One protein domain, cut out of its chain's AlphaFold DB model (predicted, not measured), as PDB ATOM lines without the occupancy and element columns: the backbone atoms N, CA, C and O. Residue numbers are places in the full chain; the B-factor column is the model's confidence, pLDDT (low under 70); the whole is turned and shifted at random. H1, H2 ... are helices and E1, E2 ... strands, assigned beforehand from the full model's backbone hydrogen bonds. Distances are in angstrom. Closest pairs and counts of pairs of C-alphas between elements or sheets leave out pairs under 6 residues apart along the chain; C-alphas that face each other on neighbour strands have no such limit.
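AT A GLANCE: This is residues 2 to 22 and 259 to 341 of the 425 residues of the protein "Flagellin_D0/D1 domain-containing protein" of Pelagibacterium lacus (UniProt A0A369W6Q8). Two long helices, H1 and H2, lie side by side and run opposite ways; the short helix H3 packs on residues 17 to 21 of H1, and a small hairpin of two strands, E1 and E2, makes the far end of a long rod. A long stretch with no named element, residues 310 to 331, leads from the hairpin back to H3. The printed part has 104 residues, with three named helices and two named strands in the order H1, H2, E1, E2, H3; the sheet, E1 - E2, is antiparallel, and the class is mostly helix. The whole is loose, with a radius of gyration of the C-alphas of 17.6 A, and the C-alphas span 63 by 21 by 18 A.

IN THESE COORDINATES: Find C-alpha 2 at (24.712, -34.136, 35.144); from there H1, residues 2 to 22, runs 30.2 A from first to last C-alpha. After the cut, look at C-alpha 259 at (55.972, -15.686, 45.208), where H2, residues 259 to 281, begins its 33.1 A. Further on come E1, residues 295 to 298, and E2, residues 306 to 309, each 9.7 A long. H3, residues 332 to 341, is 14.5 A long and ends at C-alpha 341, at (42.037, -22.024, 27.373).

HOW THE PARTS SIT: Begin with H1, which touches H2; their closest C-alphas are those of Ala 16 and Phe 268, 5.1 A apart. Their lines stand at a shallow tilt of 5 degrees, opposite ways. With residues 17 to 21 alone H1 also touches H3, the closest C-alphas being those of Ala 20 and Ile 335, 6.2 A apart. Here too the tilt is shallow, 9 degrees, opposite ways. H2 and H3 are apart, and H1 is apart from both E1 and E2. E1 and E2 form a hairpin, antiparallel with 166 degrees between their directions; look at N 295 and O 309, 2.9 A apart, and N 307 and O 297, 2.8 A apart, both within hydrogen-bond range. In H1, H2 and H3 every O i to N i+4 pair is within hydrogen-bond range.

THE WHOLE: The outline is a rod, and the two C-alphas farthest apart, those of Ser 259 and Glu 302, are 63.3 A from each other. Residues 23 to 258 are not printed, and across this cut C-alphas 22 and 259 are 13.1 A apart. Of the links that are printed whole, H2 to E1 and E2 to H3 are long, with 13 and 22 residues, and E1 to E2 is short, with 7. The mean pLDDT of the printed part is 94.4, and no printed residue is under 70.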
ATOM      1  N   ALA A   2      23.782 -34.652  36.159       87.38
ATOM      2  CA  ALA A   2      24.712 -34.136  35.144       87.38
ATOM      3  C   ALA A   2      24.657 -32.601  34.944       87.38
ATOM      4  O   ALA A   2      25.689 -31.957  35.067       87.38
ATOM      5  N   ASP A   3      23.476 -31.993  34.761       89.19
ATOM      6  CA  ASP A   3      23.356 -30.523  34.636       89.19
ATOM      7  C   ASP A   3      23.868 -29.761  35.870       89.19
ATOM      8  O   ASP A   3      24.562 -28.754  35.742       89.19
ATOM      9  N   ASN A   4      23.571 -30.255  37.079       91.38
ATOM     10  CA  ASN A   4      24.073 -29.652  38.319       91.38
ATOM     11  C   ASN A   4      25.598 -29.795  38.426       91.38
ATOM     12  O   ASN A   4      26.262 -28.868  38.877       91.38
ATOM     13  N   GLY A   5      26.142 -30.936  37.990       94.62
ATOM     14  CA  GLY A   5      27.581 -31.169  37.914       94.62
ATOM     15  C   GLY A   5      28.255 -30.216  36.929       94.62
ATOM     16  O   GLY A   5      29.220 -29.564  37.298       94.62
ATOM     17  N   ILE A   6      27.696 -30.034  35.726       95.81
ATOM     18  CA  ILE A   6      28.213 -29.062  34.746       95.81
ATOM     19  C   ILE A   6      28.181 -27.643  35.314       95.81
ATOM     20  O   ILE A   6      29.151 -26.905  35.150       95.81
ATOM     21  N   LYS A   7      27.104 -27.258  36.006       95.94
ATOM     22  CA  LYS A   7      27.021 -25.943  36.652       95.94
ATOM     23  C   LYS A   7      28.128 -25.754  37.692       95.94
ATOM     24  O   LYS A   7      28.845 -24.768  37.631       95.94
ATOM     25  N   ALA A   8      28.316 -26.716  38.591       97.00
ATOM     26  CA  ALA A   8      29.354 -26.622  39.612       97.00
ATOM     27  C   ALA A   8      30.779 -26.660  39.013       97.00
ATOM     28  O   ALA A   8      31.649 -25.924  39.469       97.00
ATOM     29  N   ILE A   9      31.013 -27.428  37.940       97.25
ATOM     30  CA  ILE A   9      32.277 -27.388  37.184       97.25
ATOM     31  C   ILE A   9      32.474 -26.008  36.536       97.25
ATOM     32  O   ILE A   9      33.581 -25.478  36.554       97.25
ATOM     33  N   THR A  10      31.411 -25.402  36.000       97.81
ATOM     34  CA  THR A  10      31.453 -24.045  35.426       97.81
ATOM     35  C   THR A  10      31.895 -23.031  36.481       97.81
ATOM     36  O   THR A  10      32.829 -22.273  36.229       97.81
ATOM     37  N   ASP A  11      31.305 -23.081  37.679       98.00
ATOM     38  CA  ASP A  11      31.656 -22.194  38.796       98.00
ATOM     39  C   ASP A  11      33.133 -22.374  39.221       98.00
ATOM     40  O   ASP A  11      33.833 -21.400  39.517       98.00
ATOM     41  N   LEU A  12      33.650 -23.612  39.201       98.06
ATOM     42  CA  LEU A  12      35.070 -23.885  39.455       98.06
ATOM     43  C   LEU A  12      35.969 -23.282  38.366       98.06
ATOM     44  O   LEU A  12      36.957 -22.630  38.692       98.06
ATOM     45  N   ILE A  13      35.626 -23.412  37.084       97.88
ATOM     46  CA  ILE A  13      36.415 -22.801  35.998       97.88
ATOM     47  C   ILE A  13      36.407 -21.272  36.092       97.88
ATOM     48  O   ILE A  13      37.440 -20.638  35.863       97.88
ATOM     49  N   GLU A  14      35.288 -20.663  36.476       97.81
ATOM     50  CA  GLU A  14      35.220 -19.221  36.739       97.81
ATOM     51  C   GLU A  14      36.105 -18.815  37.935       97.81
ATOM     52  O   GLU A  14      36.771 -17.776  37.892       97.81
ATOM     53  N   SER A  15      36.207 -19.664  38.964       98.00
ATOM     54  CA  SER A  15      37.159 -19.477  40.069       98.00
ATOM     55  C   SER A  15      38.618 -19.564  39.591       98.00
ATOM     56  O   SER A  15      39.424 -18.686  39.901       98.00
ATOM     57  N   ALA A  16      38.948 -20.535  38.733       97.94
ATOM     58  CA  ALA A  16      40.267 -20.636  38.102       97.94
ATOM     59  C   ALA A  16      40.595 -19.403  37.232       97.94
ATOM     60  O   ALA A  16      41.720 -18.895  37.266       97.94
ATOM     61  N   GLN A  17      39.607 -18.864  36.501       97.94
ATOM     62  CA  GLN A  17      39.749 -17.599  35.766       97.94
ATOM     63  C   GLN A  17      40.019 -16.423  36.703       97.94
ATOM     64  O   GLN A  17      40.812 -15.544  36.362       97.94
ATOM     65  N   SER A  18      39.386 -16.397  37.877       97.62
ATOM     66  CA  SER A  18      39.646 -15.381  38.898       97.62
ATOM     67  C   SER A  18      41.099 -15.435  39.379       97.62
ATOM     68  O   SER A  18      41.773 -14.406  39.343       97.62
ATOM     69  N   SER A  19      41.628 -16.617  39.723       96.38
ATOM     70  CA  SER A  19      43.039 -16.775  40.120       96.38
ATOM     71  C   SER A  19      44.008 -16.322  39.020       96.38
ATOM     72  O   SER A  19      44.941 -15.569  39.298       96.38
ATOM     73  N   ALA A  20      43.757 -16.689  37.759       97.00
ATOM     74  CA  ALA A  20      44.575 -16.235  36.629       97.00
ATOM     75  C   ALA A  20      44.503 -14.706  36.422       97.00
ATOM     76  O   ALA A  20      45.521 -14.054  36.202       97.00
ATOM     77  N   ARG A  21      43.320 -14.089  36.563       96.88
ATOM     78  CA  ARG A  21      43.172 -12.621  36.485       96.88
ATOM     79  C   ARG A  21      43.860 -11.896  37.638       96.88
ATOM     80  O   ARG A  21      44.407 -10.819  37.422       96.88
ATOM     81  N   GLN A  22      43.848 -12.462  38.842       96.31
ATOM     82  CA  GLN A  22      44.581 -11.904  39.981       96.31
ATOM     83  C   GLN A  22      46.095 -11.975  39.754       96.31
ATOM     84  O   GLN A  22      46.793 -10.995  40.014       96.31
ATOM     85  N   SER A 259      56.611 -14.877  44.155       83.69
ATOM     86  CA  SER A 259      55.972 -15.686  45.208       83.69
ATOM     87  C   SER A 259      54.442 -15.548  45.255       83.69
ATOM     88  O   SER A 259      53.758 -16.502  45.630       83.69
ATOM     89  N   GLN A 260      53.894 -14.397  44.848       91.19
ATOM     90  CA  GLN A 260      52.455 -14.145  44.835       91.19
ATOM     91  C   GLN A 260      51.800 -14.833  43.629       91.19
ATOM     92  O   GLN A 260      50.803 -15.543  43.793       91.19
ATOM     93  N   ARG A 261      52.394 -14.715  42.435       92.00
ATOM     94  CA  ARG A 261      51.963 -15.400  41.203       92.00
ATOM     95  C   ARG A 261      52.039 -16.916  41.332       92.00
ATOM     96  O   ARG A 261      51.082 -17.595  40.958       92.00
ATOM     97  N   LYS A 262      53.081 -17.442  41.980       92.50
ATOM     98  CA  LYS A 262      53.165 -18.862  42.360       92.50
ATOM     99  C   LYS A 262      52.021 -19.292  43.292       92.50
ATOM    100  O   LYS A 262      51.480 -20.393  43.163       92.50
ATOM    101  N   GLY A 263      51.600 -18.420  44.208       94.94
ATOM    102  CA  GLY A 263      50.409 -18.641  45.033       94.94
ATOM    103  C   GLY A 263      49.137 -18.813  44.193       94.94
ATOM    104  O   GLY A 263      48.360 -19.739  44.434       94.94
ATOM    105  N   TYR A 264      48.954 -17.990  43.157       96.69
ATOM    106  CA  TYR A 264      47.822 -18.117  42.233       96.69
ATOM    107  C   TYR A 264      47.898 -19.367  41.349       96.69
ATOM    108  O   TYR A 264      46.856 -19.967  41.090       96.69
ATOM    109  N   VAL A 265      49.095 -19.806  40.945       96.31
ATOM    110  CA  VAL A 265      49.294 -21.112  40.282       96.31
ATOM    111  C   VAL A 265      48.819 -22.252  41.187       96.31
ATOM    112  O   VAL A 265      48.084 -23.137  40.750       96.31
ATOM    113  N   THR A 266      49.181 -22.207  42.471       97.00
ATOM    114  CA  THR A 266      48.759 -23.219  43.453       97.00
ATOM    115  C   THR A 266      47.236 -23.245  43.604       97.00
ATOM    116  O   THR A 266      46.633 -24.316  43.578       97.00
ATOM    117  N   GLN A 267      46.600 -22.072  43.710       97.75
ATOM    118  CA  GLN A 267      45.137 -21.963  43.758       97.75
ATOM    119  C   GLN A 267      44.484 -22.506  42.482       97.75
ATOM    120  O   GLN A 267      43.545 -23.291  42.572       97.75
ATOM    121  N   PHE A 268      45.009 -22.143  41.308       98.38
ATOM    122  CA  PHE A 268      44.524 -22.625  40.017       98.38
ATOM    123  C   PHE A 268      44.566 -24.156  39.931       98.38
ATOM    124  O   PHE A 268      43.556 -24.788  39.629       98.38
ATOM    125  N   ASN A 269      45.709 -24.763  40.262       98.19
ATOM    126  CA  ASN A 269      45.860 -26.218  40.252       98.19
ATOM    127  C   ASN A 269      44.935 -26.899  41.273       98.19
ATOM    128  O   ASN A 269      44.337 -27.922  40.950       98.19
ATOM    129  N   GLY A 270      44.753 -26.305  42.456       98.31
ATOM    130  CA  GLY A 270      43.809 -26.805  43.459       98.31
ATOM    131  C   GLY A 270      42.348 -26.748  42.999       98.31
ATOM    132  O   GLY A 270      41.560 -27.635  43.320       98.31
ATOM    133  N   VAL A 271      41.977 -25.750  42.196       98.12
ATOM    134  CA  VAL A 271      40.655 -25.701  41.555       98.12
ATOM    135  C   VAL A 271      40.515 -26.802  40.499       98.12
ATOM    136  O   VAL A 271      39.461 -27.434  40.430       98.12
ATOM    137  N   LEU A 272      41.567 -27.097  39.724       98.12
ATOM    138  CA  LEU A 272      41.553 -28.237  38.796       98.12
ATOM    139  C   LEU A 272      41.423 -29.585  39.527       98.12
ATOM    140  O   LEU A 272      40.722 -30.469  39.042       98.12
ATOM    141  N   ASP A 273      42.023 -29.735  40.713       98.12
ATOM    142  CA  ASP A 273      41.807 -30.912  41.570       98.12
ATOM    143  C   ASP A 273      40.337 -31.075  41.973       98.12
ATOM    144  O   ASP A 273      39.774 -32.167  41.862       98.12
ATOM    145  N   GLN A 274      39.702 -29.991  42.425       98.00
ATOM    146  CA  GLN A 274      38.282 -30.005  42.793       98.00
ATOM    147  C   GLN A 274      37.387 -30.295  41.587       98.00
ATOM    148  O   GLN A 274      36.391 -31.008  41.719       98.00
ATOM    149  N   LEU A 275      37.754 -29.781  40.413       97.75
ATOM    150  CA  LEU A 275      37.059 -30.042  39.159       97.75
ATOM    151  C   LEU A 275      37.098 -31.535  38.815       97.75
ATOM    152  O   LEU A 275      36.049 -32.120  38.546       97.75
ATOM    153  N   ASP A 276      38.275 -32.164  38.877       97.12
ATOM    154  CA  ASP A 276      38.431 -33.597  38.608       97.12
ATOM    155  C   ASP A 276      37.618 -34.458  39.585       97.12
ATOM    156  O   ASP A 276      37.009 -35.452  39.182       97.12
ATOM    157  N   GLN A 277      37.617 -34.096  40.872       96.56
ATOM    158  CA  GLN A 277      36.836 -34.788  41.903       96.56
ATOM    159  C   GLN A 277      35.337 -34.665  41.625       96.56
ATOM    160  O   GLN A 277      34.637 -35.672  41.545       96.56
ATOM    161  N   LEU A 278      34.858 -33.449  41.366       96.12
ATOM    162  CA  LEU A 278      33.454 -33.193  41.070       96.12
ATOM    163  C   LEU A 278      32.984 -33.923  39.803       96.12
ATOM    164  O   LEU A 278      31.893 -34.496  39.793       96.12
ATOM    165  N   ALA A 279      33.801 -33.935  38.745       95.88
ATOM    166  CA  ALA A 279      33.493 -34.662  37.517       95.88
ATOM    167  C   ALA A 279      33.338 -36.170  37.776       95.88
ATOM    168  O   ALA A 279      32.431 -36.790  37.222       95.88
ATOM    169  N   LYS A 280      34.164 -36.756  38.654       94.75
ATOM    170  CA  LYS A 280      34.077 -38.174  39.056       94.75
ATOM    171  C   LYS A 280      32.876 -38.465  39.959       94.75
ATOM    172  O   LYS A 280      32.234 -39.504  39.791       94.75
ATOM    173  N   ASP A 281      32.540 -37.541  40.853       93.94
ATOM    174  CA  ASP A 281      31.474 -37.707  41.846       93.94
ATOM    175  C   ASP A 281      30.066 -37.467  41.274       93.94
ATOM    176  O   ASP A 281      29.077 -37.900  41.867       93.94
ATOM    177  N   ALA A 282      29.947 -36.841  40.096       93.25
ATOM    178  CA  ALA A 282      28.684 -36.503  39.423       93.25
ATOM    179  C   ALA A 282      27.893 -37.709  38.853       93.25
ATOM    180  O   ALA A 282      27.207 -37.600  37.831       93.25
ATOM    181  N   SER A 283      27.962 -38.862  39.518       93.00
ATOM    182  CA  SER A 283      27.253 -40.086  39.148       93.00
ATOM    183  C   SER A 283      25.816 -40.130  39.686       93.00
ATOM    184  O   SER A 283      25.482 -39.558  40.725       93.00
ATOM    185  N   TYR A 284      24.940 -40.835  38.975       91.88
ATOM    186  CA  TYR A 284      23.598 -41.185  39.431       91.88
ATOM    187  C   TYR A 284      23.316 -42.647  39.100       91.88
ATOM    188  O   TYR A 284      23.465 -43.056  37.951       91.88
ATOM    189  N   ASN A 285      22.923 -43.436  40.104       91.38
ATOM    190  CA  ASN A 285      22.680 -44.879  39.972       91.38
ATOM    191  C   ASN A 285      23.820 -45.630  39.247       91.38
ATOM    192  O   ASN A 285      23.572 -46.530  38.453       91.38
ATOM    193  N   GLY A 286      25.073 -45.241  39.505       91.06
ATOM    194  CA  GLY A 286      26.256 -45.857  38.898       91.06
ATOM    195  C   GLY A 286      26.611 -45.367  37.490       91.06
ATOM    196  O   GLY A 286      27.607 -45.836  36.950       91.06
ATOM    197  N   ILE A 287      25.854 -44.422  36.918       94.62
ATOM    198  CA  ILE A 287      26.129 -43.819  35.606       94.62
ATOM    199  C   ILE A 287      26.634 -42.385  35.781       94.62
ATOM    200  O   ILE A 287      25.989 -41.559  36.430       94.62
ATOM    201  N   ASN A 288      27.766 -42.068  35.164       95.25
ATOM    202  CA  ASN A 288      28.396 -40.757  35.169       95.25
ATOM    203  C   ASN A 288      28.596 -40.231  33.739       95.25
ATOM    204  O   ASN A 288      29.596 -40.507  33.070       95.25
ATOM    205  N   LEU A 289      27.644 -39.406  33.301       95.62
ATOM    206  CA  LEU A 289      27.663 -38.760  31.985       95.62
ATOM    207  C   LEU A 289      28.769 -37.701  31.838       95.62
ATOM    208  O   LEU A 289      29.062 -37.287  30.717       95.62
ATOM    209  N   LEU A 290      29.372 -37.249  32.942       95.44
ATOM    210  CA  LEU A 290      30.478 -36.281  32.942       95.44
ATOM    211  C   LEU A 290      31.854 -36.968  32.979       95.44
ATOM    212  O   LEU A 290      32.884 -36.297  32.958       95.44
ATOM    213  N   PHE A 291      31.874 -38.302  33.022       94.75
ATOM    214  CA  PHE A 291      33.087 -39.116  33.035       94.75
ATOM    215  C   PHE A 291      33.021 -40.241  31.990       94.75
ATOM    216  O   PHE A 291      33.413 -41.381  32.232       94.75
ATOM    217  N   GLY A 292      32.468 -39.912  30.817       91.56
ATOM    218  CA  GLY A 292      32.503 -40.753  29.614       91.56
ATOM    219  C   GLY A 292      31.537 -41.943  29.581       91.56
ATOM    220  O   GLY A 292      31.522 -42.673  28.592       91.56
ATOM    221  N   GLN A 293      30.719 -42.160  30.612       95.19
ATOM    222  CA  GLN A 293      29.705 -43.221  30.594       95.19
ATOM    223  C   GLN A 293      28.448 -42.756  29.857       95.19
ATOM    224  O   GLN A 293      28.158 -41.566  29.814       95.19
ATOM    225  N   HIS A 294      27.675 -43.684  29.303       93.75
ATOM    226  CA  HIS A 294      26.439 -43.380  28.582       93.75
ATOM    227  C   HIS A 294      25.207 -43.861  29.355       93.75
ATOM    228  O   HIS A 294      25.284 -44.769  30.184       93.75
ATOM    229  N   LEU A 295      24.064 -43.242  29.069       94.12
ATOM    230  CA  LEU A 295      22.756 -43.639  29.582       94.12
ATOM    231  C   LEU A 295      21.857 -44.019  28.406       94.12
ATOM    232  O   LEU A 295      21.556 -43.182  27.557       94.12
ATOM    233  N   GLU A 296      21.400 -45.264  28.386       93.94
ATOM    234  CA  GLU A 296      20.334 -45.701  27.489       93.94
ATOM    235  C   GLU A 296      18.982 -45.495  28.182       93.94
ATOM    236  O   GLU A 296      18.750 -45.980  29.290       93.94
ATOM    237  N   VAL A 297      18.086 -44.755  27.529       93.38
ATOM    238  CA  VAL A 297      16.710 -44.548  27.986       93.38
ATOM    239  C   VAL A 297      15.777 -45.279  27.035       93.38
ATOM    240  O   VAL A 297      15.651 -44.901  25.871       93.38
ATOM    241  N   LEU A 298      15.115 -46.321  27.532       93.75
ATOM    242  CA  LEU A 298      14.112 -47.074  26.784       93.75
ATOM    243  C   LEU A 298      12.754 -46.375  26.895       93.75
ATOM    244  O   LEU A 298      12.340 -45.967  27.980       93.75
ATOM    245  N   PHE A 299      12.054 -46.237  25.772       93.44
ATOM    246  CA  PHE A 299      10.720 -45.633  25.709       93.44
ATOM    247  C   PHE A 299       9.601 -46.660  25.532       93.44
ATOM    248  O   PHE A 299       8.430 -46.295  25.584       93.44
ATOM    249  N   ASN A 300       9.943 -47.926  25.299       88.44
ATOM    250  CA  ASN A 300       8.994 -49.025  25.203       88.44
ATOM    251  C   ASN A 300       9.564 -50.318  25.797       88.44
ATOM    252  O   ASN A 300      10.773 -50.465  25.959       88.44
ATOM    253  N   GLU A 301       8.670 -51.258  26.102       85.50
ATOM    254  CA  GLU A 301       8.998 -52.519  26.782       85.50
ATOM    255  C   GLU A 301       9.892 -53.438  25.937       85.50
ATOM    256  O   GLU A 301      10.732 -54.155  26.469       85.50
ATOM    257  N   GLU A 302       9.753 -53.375  24.613       88.44
ATOM    258  CA  GLU A 302      10.539 -54.178  23.669       88.44
ATOM    259  C   GLU A 302      11.925 -53.577  23.364       88.44
ATOM    260  O   GLU A 302      12.717 -54.182  22.644       88.44
ATOM    261  N   GLY A 303      12.222 -52.367  23.853       87.06
ATOM    262  CA  GLY A 303      13.502 -51.679  23.646       87.06
ATOM    263  C   GLY A 303      13.785 -51.216  22.209       87.06
ATOM    264  O   GLY A 303      14.895 -50.776  21.905       87.06
ATOM    265  N   THR A 304      12.798 -51.286  21.311       91.00
ATOM    266  CA  THR A 304      12.926 -50.827  19.916       91.00
ATOM    267  C   THR A 304      12.875 -49.302  19.783       91.00
ATOM    268  O   THR A 304      13.379 -48.753  18.803       91.00
ATOM    269  N   SER A 305      12.316 -48.595  20.773       93.69
ATOM    270  CA  SER A 305      12.338 -47.134  20.863       93.69
ATOM    271  C   SER A 305      13.196 -46.700  22.043       93.69
ATOM    272  O   SER A 305      12.881 -47.007  23.192       93.69
ATOM    273  N   LYS A 306      14.282 -45.975  21.761       94.62
ATOM    274  CA  LYS A 306      15.255 -45.571  22.777       94.62
ATOM    275  C   LYS A 306      15.972 -44.265  22.449       94.62
ATOM    276  O   LYS A 306      16.005 -43.841  21.293       94.62
ATOM    277  N   LEU A 307      16.554 -43.653  23.474       95.19
ATOM    278  CA  LEU A 307      17.477 -42.525  23.383       95.19
ATOM    279  C   LEU A 307      18.794 -42.903  24.060       95.19
ATOM    280  O   LEU A 307      18.815 -43.178  25.258       95.19
ATOM    281  N   ASN A 308      19.884 -42.853  23.300       94.69
ATOM    282  CA  ASN A 308      21.230 -42.991  23.843       94.69
ATOM    283  C   ASN A 308      21.778 -41.604  24.167       94.69
ATOM    284  O   ASN A 308      21.890 -40.742  23.291       94.69
ATOM    285  N   ILE A 309      22.092 -41.385  25.437       95.19
ATOM    286  CA  ILE A 309      22.727 -40.169  25.923       95.19
ATOM    287  C   ILE A 309      24.197 -40.491  26.146       95.19
ATOM    288  O   ILE A 309      24.560 -41.131  27.133       95.19
ATOM    289  N   GLU A 310      25.033 -40.038  25.220       94.00
ATOM    290  CA  GLU A 310      26.480 -40.194  25.318       94.00
ATOM    291  C   GLU A 310      27.052 -39.243  26.368       94.00
ATOM    292  O   GLU A 310      26.790 -38.034  26.342       94.00
ATOM    293  N   GLY A 311      27.846 -39.784  27.289       93.00
ATOM    294  CA  GLY A 311      28.641 -38.975  28.198       93.00
ATOM    295  C   GLY A 311      29.925 -38.482  27.554       93.00
ATOM    296  O   GLY A 311      30.373 -38.945  26.507       93.00
ATOM    297  N   THR A 312      30.550 -37.510  28.196       93.75
ATOM    298  CA  THR A 312      31.867 -36.995  27.816       93.75
ATOM    299  C   THR A 312      32.667 -36.796  29.086       93.75
ATOM    300  O   THR A 312      32.101 -36.403  30.099       93.75
ATOM    301  N   THR A 313      33.966 -37.069  29.056       95.25
ATOM    302  CA  THR A 313      34.845 -36.767  30.187       95.25
ATOM    303  C   THR A 313      35.053 -35.256  30.279       95.25
ATOM    304  O   THR A 313      35.563 -34.648  29.341       95.25
ATOM    305  N   LEU A 314      34.620 -34.653  31.386       95.88
ATOM    306  CA  LEU A 314      34.729 -33.217  31.669       95.88
ATOM    307  C   LEU A 314      35.648 -32.946  32.870       95.88
ATOM    308  O   LEU A 314      35.403 -32.028  33.648       95.88
ATOM    309  N   ASP A 315      36.685 -33.767  33.025       96.06
ATOM    310  CA  ASP A 315      37.813 -33.481  33.909       96.06
ATOM    311  C   ASP A 315      38.747 -32.433  33.269       96.06
ATOM    312  O   ASP A 315      38.504 -31.971  32.146       96.06
ATOM    313  N   HIS A 316      39.810 -32.020  33.967       96.19
ATOM    314  CA  HIS A 316      40.674 -30.954  33.453       96.19
ATOM    315  C   HIS A 316      41.276 -31.317  32.084       96.19
ATOM    316  O   HIS A 316      41.318 -30.466  31.196       96.19
ATOM    317  N   VAL A 317      41.657 -32.583  31.871       96.25
ATOM    318  CA  VAL A 317      42.214 -33.065  30.597       96.25
ATOM    319  C   VAL A 317      41.158 -33.050  29.490       96.25
ATOM    320  O   VAL A 317      41.421 -32.546  28.398       96.25
ATOM    321  N   GLY A 318      39.953 -33.555  29.765       95.38
ATOM    322  CA  GLY A 318      38.830 -33.585  28.824       95.38
ATOM    323  C   GLY A 318      38.318 -32.198  28.423       95.38
ATOM    324  O   GLY A 318      37.690 -32.043  27.371       95.38
ATOM    325  N   LEU A 319      38.630 -31.180  29.227       96.62
ATOM    326  CA  LEU A 319      38.374 -29.764  28.953       96.62
ATOM    327  C   LEU A 319      39.568 -29.030  28.316       96.62
ATOM    328  O   LEU A 319      39.500 -27.818  28.108       96.62
ATOM    329  N   GLY A 320      40.666 -29.732  28.011       95.88
ATOM    330  CA  GLY A 320      41.867 -29.146  27.405       95.88
ATOM    331  C   GLY A 320      42.683 -28.260  28.355       95.88
ATOM    332  O   GLY A 320      43.505 -27.453  27.909       95.88
ATOM    333  N   LEU A 321      42.458 -28.393  29.660       97.00
ATOM    334  CA  LEU A 321      43.209 -27.714  30.706       97.00
ATOM    335  C   LEU A 321      44.377 -28.597  31.152       97.00
ATOM    336  O   LEU A 321      44.352 -29.823  31.069       97.00
ATOM    337  N   SER A 322      45.443 -27.962  31.622       96.62
ATOM    338  CA  SER A 322      46.624 -28.650  32.138       96.62
ATOM    339  C   SER A 322      47.044 -27.991  33.434       96.62
ATOM    340  O   SER A 322      46.866 -26.782  33.600       96.62
ATOM    341  N   ARG A 323      47.609 -28.790  34.339       96.50
ATOM    342  CA  ARG A 323      48.247 -28.250  35.534       96.50
ATOM    343  C   ARG A 323      49.405 -27.358  35.131       96.50
ATOM    344  O   ARG A 323      50.091 -27.617  34.145       96.50
ATOM    345  N   LEU A 324      49.560 -26.295  35.893       95.88
ATOM    346  CA  LEU A 324      50.547 -25.264  35.654       95.88
ATOM    347  C   LEU A 324      51.774 -25.510  36.528       95.88
ATOM    348  O   LEU A 324      51.633 -25.809  37.715       95.88
ATOM    349  N   ASP A 325      52.953 -25.346  35.942       92.62
ATOM    350  CA  ASP A 325      54.204 -25.266  36.690       92.62
ATOM    351  C   ASP A 325      54.277 -23.949  37.476       92.62
ATOM    352  O   ASP A 325      53.613 -22.967  37.137       92.62
ATOM    353  N   ASP A 326      55.120 -23.903  38.510       89.25
ATOM    354  CA  ASP A 326      55.262 -22.739  39.399       89.25
ATOM    355  C   ASP A 326      55.551 -21.420  38.658       89.25
ATOM    356  O   ASP A 326      55.125 -20.359  39.108       89.25
ATOM    357  N   ASN A 327      56.260 -21.491  37.528       87.44
ATOM    358  CA  ASN A 327      56.651 -20.351  36.694       87.44
ATOM    359  C   ASN A 327      55.636 -20.020  35.582       87.44
ATOM    360  O   ASN A 327      55.838 -19.087  34.803       87.44
ATOM    361  N   ALA A 328      54.530 -20.762  35.473       90.06
ATOM    362  CA  ALA A 328      53.571 -20.596  34.382       90.06
ATOM    363  C   ALA A 328      52.888 -19.219  34.376       90.06
ATOM    364  O   ALA A 328      52.398 -18.785  33.332       90.06
ATOM    365  N   PHE A 329      52.853 -18.522  35.515       92.00
ATOM    366  CA  PHE A 329      52.311 -17.166  35.641       92.00
ATOM    367  C   PHE A 329      53.386 -16.072  35.705       92.00
ATOM    368  O   PHE A 329      53.059 -14.915  35.964       92.00
ATOM    369  N   ASP A 330      54.653 -16.381  35.418       87.19
ATOM    370  CA  ASP A 330      55.713 -15.367  35.443       87.19
ATOM    371  C   ASP A 330      55.526 -14.311  34.346       87.19
ATOM    372  O   ASP A 330      55.796 -13.139  34.587       87.19
ATOM    373  N   SER A 331      54.956 -14.669  33.191       87.56
ATOM    374  CA  SER A 331      54.677 -13.717  32.108       87.56
ATOM    375  C   SER A 331      53.191 -13.386  31.966       87.56
ATOM    376  O   SER A 331      52.319 -14.245  32.105       87.56
ATOM    377  N   ASN A 332      52.876 -12.139  31.613       89.06
ATOM    378  CA  ASN A 332      51.499 -11.750  31.291       89.06
ATOM    379  C   ASN A 332      50.981 -12.492  30.043       89.06
ATOM    380  O   ASN A 332      49.797 -12.821  29.964       89.06
ATOM    381  N   SER A 333      51.872 -12.796  29.092       87.19
ATOM    382  CA  SER A 333      51.554 -13.561  27.883       87.19
ATOM    383  C   SER A 333      51.066 -14.978  28.210       87.19
ATOM    384  O   SER A 333      49.998 -15.396  27.755       87.19
ATOM    385  N   SER A 334      51.783 -15.700  29.078       90.12
ATOM    386  CA  SER A 334      51.391 -17.050  29.503       90.12
ATOM    387  C   SER A 334      50.089 -17.058  30.308       90.12
ATOM    388  O   SER A 334      49.254 -17.939  30.097       90.12
ATOM    389  N   ILE A 335      49.858 -16.053  31.162       93.88
ATOM    390  CA  ILE A 335      48.584 -15.900  31.882       93.88
ATOM    391  C   ILE A 335      47.417 -15.718  30.899       93.88
ATOM    392  O   ILE A 335      46.387 -16.382  31.039       93.88
ATOM    393  N   ASN A 336      47.572 -14.862  29.885       94.81
ATOM    394  CA  ASN A 336      46.539 -14.654  28.865       94.81
ATOM    395  C   ASN A 336      46.244 -15.943  28.084       94.81
ATOM    396  O   ASN A 336      45.077 -16.286  27.897       94.81
ATOM    397  N   ALA A 337      47.272 -16.722  27.734       94.81
ATOM    398  CA  ALA A 337      47.084 -18.021  27.089       94.81
ATOM    399  C   ALA A 337      46.285 -19.011  27.964       94.81
ATOM    400  O   ALA A 337      45.477 -19.789  27.451       94.81
ATOM    401  N   VAL A 338      46.470 -18.984  29.289       97.31
ATOM    402  CA  VAL A 338      45.654 -19.777  30.227       97.31
ATOM    403  C   VAL A 338      44.207 -19.274  30.266       97.31
ATOM    404  O   VAL A 338      43.281 -20.087  30.223       97.31
ATOM    405  N   LEU A 339      43.986 -17.956  30.291       97.94
ATOM    406  CA  LEU A 339      42.641 -17.365  30.248       97.94
ATOM    407  C   LEU A 339      41.873 -17.757  28.976       97.94
ATOM    408  O   LEU A 339      40.680 -18.067  29.062       97.94
ATOM    409  N   ASP A 340      42.553 -17.814  27.831       98.00
ATOM    410  CA  ASP A 340      41.964 -18.250  26.562       98.00
ATOM    411  C   ASP A 340      41.560 -19.730  26.590       98.00
ATOM    412  O   ASP A 340      40.451 -20.080  26.173       98.00
ATOM    413  N   LYS A 341      42.397 -20.608  27.163       98.00
ATOM    414  CA  LYS A 341      42.037 -22.024  27.373       98.00
ATOM    415  C   LYS A 341      40.817 -22.171  28.285       98.00
ATOM    416  O   LYS A 341      39.899 -22.926  27.966       98.00
TER     417      LYS A 341